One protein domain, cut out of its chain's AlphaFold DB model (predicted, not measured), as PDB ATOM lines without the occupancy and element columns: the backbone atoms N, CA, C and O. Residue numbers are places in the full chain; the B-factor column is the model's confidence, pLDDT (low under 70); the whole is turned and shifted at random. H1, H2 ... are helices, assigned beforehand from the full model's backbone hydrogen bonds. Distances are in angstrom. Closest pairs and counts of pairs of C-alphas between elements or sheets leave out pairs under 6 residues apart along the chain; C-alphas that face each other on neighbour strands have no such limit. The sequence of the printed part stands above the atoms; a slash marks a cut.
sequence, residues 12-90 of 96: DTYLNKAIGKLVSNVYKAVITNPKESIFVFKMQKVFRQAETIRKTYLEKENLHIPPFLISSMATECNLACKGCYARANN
ATOM      1  N   ASP A  12     200.935 209.176 264.501       88.94
ATOM      2  CA  ASP A  12     202.024 208.662 265.330       88.94
ATOM      3  C   ASP A  12     201.822 207.177 265.667       88.94
ATOM      4  O   ASP A  12     202.740 206.375 265.473       88.94
ATOM      5  N   THR A  13     200.619 206.772 266.083       89.12
ATOM      6  CA  THR A  13     200.304 205.368 266.374       89.12
ATOM      7  C   THR A  13     200.373 204.524 265.104       89.12
ATOM      8  O   THR A  13     200.955 203.434 265.114       89.12
ATOM      9  N   TYR A  14     199.840 205.033 263.989       92.44
ATOM     10  CA  TYR A  14     199.904 204.363 262.690       92.44
ATOM     11  C   TYR A  14     201.354 204.112 262.244       92.44
ATOM     12  O   TYR A  14     201.719 202.975 261.929       92.44
ATOM     13  N   LEU A  15     202.201 205.144 262.278       92.38
ATOM     14  CA  LEU A  15     203.599 205.057 261.862       92.38
ATOM     15  C   LEU A  15     204.426 204.175 262.805       92.38
ATOM     16  O   LEU A  15     205.178 203.326 262.328       92.38
ATOM     17  N   ASN A  16     204.258 204.295 264.128       90.38
ATOM     18  CA  ASN A  16     204.947 203.417 265.084       90.38
ATOM     19  C   ASN A  16     204.572 201.941 264.856       90.38
ATOM     20  O   ASN A  16     205.446 201.071 264.865       90.38
ATOM     21  N   LYS A  17     203.293 201.644 264.581       91.62
ATOM     22  CA  LYS A  17     202.839 200.282 264.261       91.62
ATOM     23  C   LYS A  17     203.438 199.772 262.946       91.62
ATOM     24  O   LYS A  17     203.860 198.615 262.879       91.62
ATOM     25  N   ALA A  18     203.502 200.617 261.917       92.38
ATOM     26  CA  ALA A  18     204.124 200.275 260.640       92.38
ATOM     27  C   ALA A  18     205.623 199.965 260.805       92.38
ATOM     28  O   ALA A  18     206.084 198.919 260.343       92.38
ATOM     29  N   ILE A  19     206.358 200.806 261.543       91.25
ATOM     30  CA  ILE A  19     207.771 200.584 261.886       91.25
ATOM     31  C   ILE A  19     207.936 199.266 262.651       91.25
ATOM     32  O   ILE A  19     208.779 198.447 262.287       91.25
ATOM     33  N   GLY A  20     207.093 199.005 263.655       91.50
ATOM     34  CA  GLY A  20     207.121 197.750 264.410       91.50
ATOM     35  C   GLY A  20     206.932 196.513 263.523       91.50
ATOM     36  O   GLY A  20     207.632 195.514 263.695       91.50
ATOM     37  N   LYS A  21     206.042 196.588 262.525       94.12
ATOM     38  CA  LYS A  21     205.833 195.508 261.548       94.12
ATOM     39  C   LYS A  21     207.058 195.293 260.653       94.12
ATOM     40  O   LYS A  21     207.445 194.146 260.442       94.12
ATOM     41  N   LEU A  22     207.687 196.367 260.167       92.25
ATOM     42  CA  LEU A  22     208.926 196.282 259.380       92.25
ATOM     43  C   LEU A  22     210.044 195.613 260.183       92.25
ATOM     44  O   LEU A  22     210.654 194.653 259.720       92.25
ATOM     45  N   VAL A  23     210.249 196.064 261.418       91.00
ATOM     46  CA  VAL A  23     211.260 195.515 262.327       91.00
ATOM     47  C   VAL A  23     210.982 194.036 262.645       91.00
ATOM     48  O   VAL A  23     211.903 193.223 262.634       91.00
ATOM     49  N   SER A  24     209.716 193.650 262.844       91.62
ATOM     50  CA  SER A  24     209.314 192.243 263.023       91.62
ATOM     51  C   SER A  24     209.672 191.367 261.816       91.62
ATOM     52  O   SER A  24     210.170 190.254 261.985       91.62
ATOM     53  N   ASN A  25     209.472 191.874 260.598       93.62
ATOM     54  CA  ASN A  25     209.851 191.158 259.380       93.62
ATOM     55  C   ASN A  25     211.372 190.990 259.268       93.62
ATOM     56  O   ASN A  25     211.827 189.910 258.899       93.62
ATOM     57  N   VAL A  26     212.152 192.011 259.642       93.19
ATOM     58  CA  VAL A  26     213.619 191.913 259.696       93.19
ATOM     59  C   VAL A  26     214.051 190.823 260.679       93.19
ATOM     60  O   VAL A  26     214.865 189.981 260.312       93.19
ATOM     61  N   TYR A  27     213.467 190.760 261.883       91.94
ATOM     62  CA  TYR A  27     213.778 189.693 262.847       91.94
ATOM     63  C   TYR A  27     213.507 188.295 262.288       91.94
ATOM     64  O   TYR A  27     214.320 187.392 262.469       91.94
ATOM     65  N   LYS A  28     212.384 188.113 261.586       93.50
ATOM     66  CA  LYS A  28     212.051 186.835 260.943       93.50
ATOM     67  C   LYS A  28     213.036 186.474 259.832       93.50
ATOM     68  O   LYS A  28     213.356 185.302 259.687       93.50
ATOM     69  N   ALA A  29     213.510 187.457 259.071       94.31
ATOM     70  CA  ALA A  29     214.436 187.226 257.965       94.31
ATOM     71  C   ALA A  29     215.821 186.763 258.442       94.31
ATOM     72  O   ALA A  29     216.429 185.914 257.802       94.31
ATOM     73  N   VAL A  30     216.299 187.280 259.579       94.56
ATOM     74  CA  VAL A  30     217.657 186.984 260.072       94.56
ATOM     75  C   VAL A  30     217.747 185.740 260.956       94.56
ATOM     76  O   VAL A  30     218.853 185.338 261.312       94.56
ATOM     77  N   ILE A  31     216.618 185.115 261.318       93.56
ATOM     78  CA  ILE A  31     216.574 184.017 262.303       93.56
ATOM     79  C   ILE A  31     217.370 182.775 261.873       93.56
ATOM     80  O   ILE A  31     217.866 182.031 262.714       93.56
ATOM     81  N   THR A  32     217.510 182.553 260.566       93.50
ATOM     82  CA  THR A  32     218.239 181.413 259.994       93.50
ATOM     83  C   THR A  32     219.754 181.630 259.977       93.50
ATOM     84  O   THR A  32     220.500 180.661 259.844       93.50
ATOM     85  N   ASN A  33     220.226 182.873 260.148       95.06
ATOM     86  CA  ASN A  33     221.643 183.210 260.206       95.06
ATOM     87  C   ASN A  33     222.035 183.662 261.628       95.06
ATOM     88  O   ASN A  33     221.697 184.774 262.045       95.06
ATOM     89  N   PRO A  34     222.813 182.859 262.378       92.69
ATOM     90  CA  PRO A  34     223.151 183.174 263.765       92.69
ATOM     91  C   PRO A  34     223.980 184.459 263.907       92.69
ATOM     92  O   PRO A  34     223.812 185.188 264.886       92.69
ATOM     93  N   LYS A  35     224.844 184.784 262.934       93.88
ATOM     94  CA  LYS A  35     225.666 186.006 262.985       93.88
ATOM     95  C   LYS A  35     224.809 187.260 262.813       93.88
ATOM     96  O   LYS A  35     224.943 188.203 263.592       93.88
ATOM     97  N   GLU A  36     223.912 187.255 261.829       94.94
ATOM     98  CA  GLU A  36     222.983 188.365 261.579       94.94
ATOM     99  C   GLU A  36     221.969 188.517 262.714       94.94
ATOM    100  O   GLU A  36     221.731 189.630 263.183       94.94
ATOM    101  N   SER A  37     221.443 187.398 263.220       94.12
ATOM    102  CA  SER A  37     220.555 187.371 264.382       94.12
ATOM    103  C   SER A  37     221.165 188.110 265.570       94.12
ATOM    104  O   SER A  37     220.547 189.034 266.097       94.12
ATOM    105  N   ILE A  38     222.397 187.769 265.972       95.06
ATOM    106  CA  ILE A  38     223.074 188.425 267.105       95.06
ATOM    107  C   ILE A  38     223.151 189.942 266.903       95.06
ATOM    108  O   ILE A  38     222.890 190.705 267.836       95.06
ATOM    109  N   PHE A  39     223.515 190.388 265.700       93.75
ATOM    110  CA  PHE A  39     223.613 191.809 265.382       93.75
ATOM    111  C   PHE A  39     222.258 192.515 265.525       93.75
ATOM    112  O   PHE A  39     222.139 193.510 266.243       93.75
ATOM    113  N   VAL A  40     221.218 191.958 264.913       94.00
ATOM    114  CA  VAL A  40     219.878 192.546 264.920       94.00
ATOM    115  C   VAL A  40     219.249 192.530 266.325       94.00
ATOM    116  O   VAL A  40     218.630 193.515 266.732       94.00
ATOM    117  N   PHE A  41     219.458 191.479 267.125       91.56
ATOM    118  CA  PHE A  41     219.004 191.449 268.523       91.56
ATOM    119  C   PHE A  41     219.710 192.501 269.393       91.56
ATOM    120  O   PHE A  41     219.080 193.106 270.263       91.56
ATOM    121  N   LYS A  42     220.995 192.793 269.144       93.31
ATOM    122  CA  LYS A  42     221.674 193.923 269.806       93.31
ATOM    123  C   LYS A  42     221.023 195.256 269.434       93.31
ATOM    124  O   LYS A  42     220.786 196.076 270.320       93.31
ATOM    125  N   MET A  43     220.668 195.453 268.162       93.19
ATOM    126  CA  MET A  43     219.950 196.656 267.721       93.19
ATOM    127  C   MET A  43     218.578 196.798 268.388       93.19
ATOM    128  O   MET A  43     218.205 197.901 268.783       93.19
ATOM    129  N   GLN A  44     217.851 195.693 268.598       91.94
ATOM    130  CA  GLN A  44     216.559 195.709 269.292       91.94
ATOM    131  C   GLN A  44     216.646 196.368 270.674       91.94
ATOM    132  O   GLN A  44     215.750 197.122 271.059       91.94
ATOM    133  N   LYS A  45     217.724 196.101 271.423       92.56
ATOM    134  CA  LYS A  45     217.946 196.717 272.738       92.56
ATOM    135  C   LYS A  45     218.066 198.237 272.622       92.56
ATOM    136  O   LYS A  45     217.422 198.948 273.389       92.56
ATOM    137  N   VAL A  46     218.835 198.716 271.646       94.38
ATOM    138  CA  VAL A  46     219.021 200.152 271.389       94.38
ATOM    139  C   VAL A  46     217.698 200.812 270.992       94.38
ATOM    140  O   VAL A  46     217.353 201.861 271.525       94.38
ATOM    141  N   PHE A  47     216.904 200.172 270.128       91.75
ATOM    142  CA  PHE A  47     215.594 200.696 269.726       91.75
ATOM    143  C   PHE A  47     214.611 200.809 270.893       91.75
ATOM    144  O   PHE A  47     213.947 201.834 271.025       91.75
ATOM    145  N   ARG A  48     214.557 199.803 271.776       91.69
ATOM    146  CA  ARG A  48     213.723 199.861 272.988       91.69
ATOM    147  C   ARG A  48     214.147 200.999 273.911       91.69
ATOM    148  O   ARG A  48     213.297 201.741 274.384       91.69
ATOM    149  N   GLN A  49     215.453 201.165 274.126       95.81
ATOM    150  CA  GLN A  49     215.981 202.266 274.936       95.81
ATOM    151  C   GLN A  49     215.601 203.631 274.347       95.81
ATOM    152  O   GLN A  49     215.107 204.490 275.072       95.81
ATOM    153  N   ALA A  50     215.758 203.815 273.034       94.12
ATOM    154  CA  ALA A  50     215.372 205.049 272.354       94.12
ATOM    155  C   ALA A  50     213.859 205.327 272.445       94.12
ATOM    156  O   ALA A  50     213.448 206.474 272.615       94.12
ATOM    157  N   GLU A  51     213.013 204.296 272.364       91.44
ATOM    158  CA  GLU A  51     211.568 204.438 272.564       91.44
ATOM    159  C   GLU A  51     211.225 204.882 273.991       91.44
ATOM    160  O   GLU A  51     210.437 205.812 274.157       91.44
ATOM    161  N   THR A  52     211.840 204.270 275.008       94.62
ATOM    162  CA  THR A  52     211.664 204.682 276.407       94.62
ATOM    163  C   THR A  52     212.056 206.142 276.603       94.62
ATOM    164  O   THR A  52     211.278 206.898 277.175       94.62
ATOM    165  N   ILE A  53     213.206 206.561 276.064       95.81
ATOM    166  CA  ILE A  53     213.674 207.952 276.146       95.81
ATOM    167  C   ILE A  53     212.641 208.914 275.540       95.81
ATOM    168  O   ILE A  53     212.270 209.891 276.185       95.81
ATOM    169  N   ARG A  54     212.118 208.622 274.338       94.12
ATOM    170  CA  ARG A  54     211.085 209.462 273.701       94.12
ATOM    171  C   ARG A  54     209.811 209.573 274.543       94.12
ATOM    172  O   ARG A  54     209.257 210.663 274.638       94.12
ATOM    173  N   LYS A  55     209.359 208.479 275.168       92.50
ATOM    174  CA  LYS A  55     208.185 208.490 276.063       92.50
ATOM    175  C   LYS A  55     208.437 209.321 277.318       92.50
ATOM    176  O   LYS A  55     207.585 210.107 277.704       92.50
ATOM    177  N   THR A  56     209.627 209.207 277.906       96.56
ATOM    178  CA  THR A  56     210.006 209.999 279.081       96.56
ATOM    179  C   THR A  56     209.994 211.502 278.797       96.56
ATOM    180  O   THR A  56     209.495 212.254 279.627       96.56
ATOM    181  N   TYR A  57     210.490 211.947 277.637       97.06
ATOM    182  CA  TYR A  57     210.418 213.363 277.245       97.06
ATOM    183  C   TYR A  57     208.975 213.851 277.069       97.06
ATOM    184  O   TYR A  57     208.640 214.954 277.502       97.06
ATOM    185  N   LEU A  58     208.101 213.015 276.501       94.12
ATOM    186  CA  LEU A  58     206.682 213.339 276.391       94.12
ATOM    187  C   LEU A  58     206.031 213.491 277.773       94.12
ATOM    188  O   LEU A  58     205.329 214.465 278.011       94.12
ATOM    189  N   GLU A  59     206.282 212.559 278.691       95.44
ATOM    190  CA  GLU A  59     205.670 212.556 280.026       95.44
ATOM    191  C   GLU A  59     206.194 213.678 280.933       95.44
ATOM    192  O   GLU A  59     205.416 214.297 281.655       95.44
ATOM    193  N   LYS A  60     207.510 213.930 280.929       97.44
ATOM    194  CA  LYS A  60     208.153 214.856 281.879       97.44
ATOM    195  C   LYS A  60     208.209 216.295 281.394       97.44
ATOM    196  O   LYS A  60     208.148 217.209 282.209       97.44
ATOM    197  N   GLU A  61     208.369 216.490 280.092       96.94
ATOM    198  CA  GLU A  61     208.639 217.803 279.497       96.94
ATOM    199  C   GLU A  61     207.543 218.225 278.510       96.94
ATOM    200  O   GLU A  61     207.642 219.288 277.902       96.94
ATOM    201  N   ASN A  62     206.497 217.405 278.336       95.19
ATOM    202  CA  ASN A  62     205.469 217.595 277.309       95.19
ATOM    203  C   ASN A  62     206.072 217.737 275.892       95.19
ATOM    204  O   ASN A  62     205.502 218.387 275.013       95.19
ATOM    205  N   LEU A  63     207.248 217.134 275.669       95.19
ATOM    206  CA  LEU A  63     207.982 217.206 274.411       95.19
ATOM    207  C   LEU A  63     207.677 215.978 273.552       95.19
ATOM    208  O   LEU A  63     208.183 214.879 273.785       95.19
ATOM    209  N   HIS A  64     206.853 216.169 272.524       91.94
ATOM    210  CA  HIS A  64     206.461 215.094 271.620       91.94
ATOM    211  C   HIS A  64     207.459 214.909 270.466       91.94
ATOM    212  O   HIS A  64     207.687 215.823 269.677       91.94
ATOM    213  N   ILE A  65     208.018 213.696 270.337       92.06
ATOM    214  CA  ILE A  65     208.981 213.319 269.283       92.06
ATOM    215  C   ILE A  65     208.386 212.190 268.414       92.06
ATOM    216  O   ILE A  65     208.634 210.999 268.674       92.06
ATOM    217  N   PRO A  66     207.575 212.526 267.392       89.50
ATOM    218  CA  PRO A  66     206.897 211.535 266.565       89.50
ATOM    219  C   PRO A  66     207.829 210.910 265.513       89.50
ATOM    220  O   PRO A  66     208.810 211.527 265.089       89.50
ATOM    221  N   PRO A  67     207.521 209.690 265.038       89.69
ATOM    222  CA  PRO A  67     208.098 209.192 263.797       89.69
ATOM    223  C   PRO A  67     207.638 210.054 262.611       89.69
ATOM    224  O   PRO A  67     206.500 210.517 262.574       89.69
ATOM    225  N   PHE A  68     208.500 210.211 261.611       86.69
ATOM    226  CA  PHE A  68     208.166 210.873 260.352       86.69
ATOM    227  C   PHE A  68     208.637 210.023 259.171       86.69
ATOM    228  O   PHE A  68     209.643 209.316 259.251       86.69
ATOM    229  N   LEU A  69     207.886 210.076 258.074       84.62
ATOM    230  CA  LEU A  69     208.225 209.407 256.825       84.62
ATOM    231  C   LEU A  69     208.851 210.430 255.881       84.62
ATOM    232  O   LEU A  69     208.192 211.391 255.492       84.62
ATOM    233  N   ILE A  70     210.102 210.203 255.485       86.69
ATOM    234  CA  ILE A  70     210.716 210.936 254.377       86.69
ATOM    235  C   ILE A  70     210.537 210.097 253.117       86.69
ATOM    236  O   ILE A  70     211.016 208.966 253.049       86.69
ATOM    237  N   SER A  71     209.872 210.666 252.115       85.69
ATOM    238  CA  SER A  71     209.781 210.090 250.776       85.69
ATOM    239  C   SER A  71     210.458 211.026 249.781       85.69
ATOM    240  O   SER A  71     210.174 212.223 249.753       85.69
ATOM    241  N   SER A  72     211.375 210.487 248.982       84.19
ATOM    242  CA  SER A  72     212.014 211.229 247.893       84.19
ATOM    243  C   SER A  72     211.218 210.998 246.614       84.19
ATOM    244  O   SER A  72     211.204 209.888 246.095       84.19
ATOM    245  N   MET A  73     210.544 212.038 246.124       85.75
ATOM    246  CA  MET A  73     209.727 211.967 244.903       85.75
ATOM    247  C   MET A  73     210.489 212.356 243.630       85.75
ATOM    248  O   MET A  73     210.137 211.906 242.545       85.75
ATOM    249  N   ALA A  74     211.537 213.175 243.752       86.50
ATOM    250  CA  ALA A  74     212.371 213.591 242.633       86.50
ATOM    251  C   ALA A  74     213.681 212.801 242.629       86.50
ATOM    252  O   ALA A  74     214.369 212.716 243.647       86.50
ATOM    253  N   THR A  75     214.034 212.248 241.474       83.19
ATOM    254  CA  THR A  75     215.302 211.540 241.264       83.19
ATOM    255  C   THR A  75     216.352 212.421 240.602       83.19
ATOM    256  O   THR A  75     217.519 212.053 240.581       83.19
ATOM    257  N   GLU A  76     215.986 213.601 240.105       87.94
ATOM    258  CA  GLU A  76     216.901 214.524 239.435       87.94
ATOM    259  C   GLU A  76     217.240 215.721 240.327       87.94
ATOM    260  O   GLU A  76     216.367 216.322 240.956       87.94
ATOM    261  N   CYS A  77     218.521 216.092 240.360       87.25
ATOM    262  CA  CYS A  77     219.008 217.268 241.074       87.25
ATOM    263  C   CYS A  77     220.093 217.971 240.248       87.25
ATOM    264  O   CYS A  77     221.054 217.344 239.800       87.25
ATOM    265  N   ASN A  78     219.961 219.288 240.080       89.19
ATOM    266  CA  ASN A  78     220.913 220.136 239.355       89.19
ATOM    267  C   ASN A  78     222.135 220.555 240.199       89.19
ATOM    268  O   ASN A  78     222.972 221.316 239.721       89.19
ATOM    269  N   LEU A  79     222.246 220.081 241.444       88.94
ATOM    270  CA  LEU A  79     223.363 220.379 242.341       88.94
ATOM    271  C   LEU A  79     224.329 219.191 242.467       88.94
ATOM    272  O   LEU A  79     223.956 218.021 242.337       88.94
ATOM    273  N   ALA A  80     225.591 219.493 242.780       90.25
ATOM    274  CA  ALA A  80     226.662 218.519 243.008       90.25
ATOM    275  C   ALA A  80     227.201 218.610 244.446       90.25
ATOM    276  O   ALA A  80     228.389 218.822 244.679       90.25
ATOM    277  N   CYS A  81     226.303 218.486 245.427       91.88
ATOM    278  CA  CYS A  81     226.649 218.649 246.837       91.88
ATOM    279  C   CYS A  81     227.698 217.623 247.296       91.88
ATOM    280  O   CYS A  81     227.565 216.420 247.041       91.88
ATOM    281  N   LYS A  82     228.702 218.091 248.048       94.81
ATOM    282  CA  LYS A  82     229.659 217.216 248.738       94.81
ATOM    283  C   LYS A  82     228.895 216.319 249.720       94.81
ATOM    284  O   LYS A  82     228.178 216.823 250.577       94.81
ATOM    285  N   GLY A  83     229.042 215.000 249.583       92.75
ATOM    286  CA  GLY A  83     228.359 214.019 250.439       92.75
ATOM    287  C   GLY A  83     226.937 213.635 250.007       92.75
ATOM    288  O   GLY A  83     226.194 213.070 250.801       92.75
ATOM    289  N   CYS A  84     226.527 213.916 248.765       91.62
ATOM    290  CA  CYS A  84     225.210 213.501 248.274       91.62
ATOM    291  C   CYS A  84     225.087 211.966 248.172       91.62
ATOM    292  O   CYS A  84     225.677 211.355 247.278       91.62
ATOM    293  N   TYR A  85     224.257 211.357 249.031       91.56
ATOM    294  CA  TYR A  85     223.968 209.915 249.001       91.56
ATOM    295  C   TYR A  85     223.417 209.460 247.644       91.56
ATOM    296  O   TYR A  85     223.886 208.468 247.089       91.56
ATOM    297  N   ALA A  86     222.456 210.201 247.081       90.50
ATOM    298  CA  ALA A  86     221.833 209.840 245.812       90.50
ATOM    299  C   ALA A  86     222.841 209.842 244.653       90.50
ATOM    300  O   ALA A  86     222.821 208.943 243.819       90.50
ATOM    301  N   ARG A  87     223.764 210.810 244.610       88.88
ATOM    302  CA  ARG A  87     224.808 210.865 243.579       88.88
ATOM    303  C   ARG A  87     225.871 209.786 243.785       88.88
ATOM    304  O   ARG A  87     226.248 209.140 242.819       88.88
ATOM    305  N   ALA A  88     226.304 209.553 245.026       91.75
ATOM    306  CA  ALA A  88     227.281 208.510 245.347       91.75
ATOM    307  C   ALA A  88     226.793 207.097 244.976       91.75
ATOM    308  O   ALA A  88     227.601 206.237 244.647       91.75
ATOM    309  N   ASN A  89     225.474 206.876 244.996       90.56
ATOM    310  CA  ASN A  89     224.849 205.597 244.664       90.56
ATOM    311  C   ASN A  89     224.209 205.566 243.264       90.56
ATOM    312  O   ASN A  89     223.418 204.671 242.986       90.56
ATOM    313  N   ASN A  90     224.510 206.530 242.383       88.44
ATOM    314  CA  ASN A  90     223.941 206.623 241.026       88.44
ATOM    315  C   ASN A  90     222.393 206.657 240.971       88.44
ATOM    316  O   ASN A  90     221.795 206.300 239.963       88.44
TER     317      ASN A  90
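Overview. This is residues 12 to 90 of the 96 residues of the protein "Sporulation killing factor maturation protein SkfB" of termite gut metagenome (UniProt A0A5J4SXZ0). A long helical hairpin of H2 and H1 has its two helices close together near the turn and wider apart beyond it; from the far end of H2 a long link, residues 62 to 84, runs away to the small helix H3, like the foot of an L. H3 packs on neither H1 nor H2. The printed part has 79 residues with three named helices, H1, H2 and H3 in chain order, and no named strand; the class is all helix, with 51 residues in helices. The whole is only just loose, close to extended, with a radius of gyration of the C-alphas of 17.3 A and spans of 43 by 42 by 23 A.

Arrangement. H2, residues 34 to 61, touches H1, residues 12 to 30, and the two form a helical hairpin. Their closest C-alphas, those of Val 30 and Ser 37, are 5.2 A apart. H1 touches H2 with residues 27 to 30 alone, and H2 touches H1 with residues 36 to 41 alone. They run opposite ways at a shallow tilt of 16 degrees, centre to centre 13.0 A. H3, residues 85 to 88, is apart from both H1 and H2. Every O i to N i+4 pair is within hydrogen-bond range in H1, and 23 of 24 are in H2; H3 is too short for such a pair.

Along the chain. H2 has 28 residues and measures 40.7 A from first to last C-alpha, from C-alpha 34 at (223.151, 183.174, 263.765) to C-alpha 61 at (208.639, 217.803, 279.497). H1 has 19 residues over 27.2 A and begins with C-alpha 12 at (202.024, 208.662, 265.330). H3 has four residues over 5.1 A and ends with C-alpha 88 at (227.281, 208.510, 245.347).

Size, cuts and confidence. The two C-alphas farthest apart, those of Lys 60 and Asn 78, are 44.7 A apart. The link from H1 to H2 is tight, with 3 residues; that from H2 to H3 is long, with 23. Residues 45 to 50, which belong to H2, and residues 80 to 85 stand free. The printed part has no cut. The mean pLDDT of the printed part is 91.9, and no printed residue is under 70.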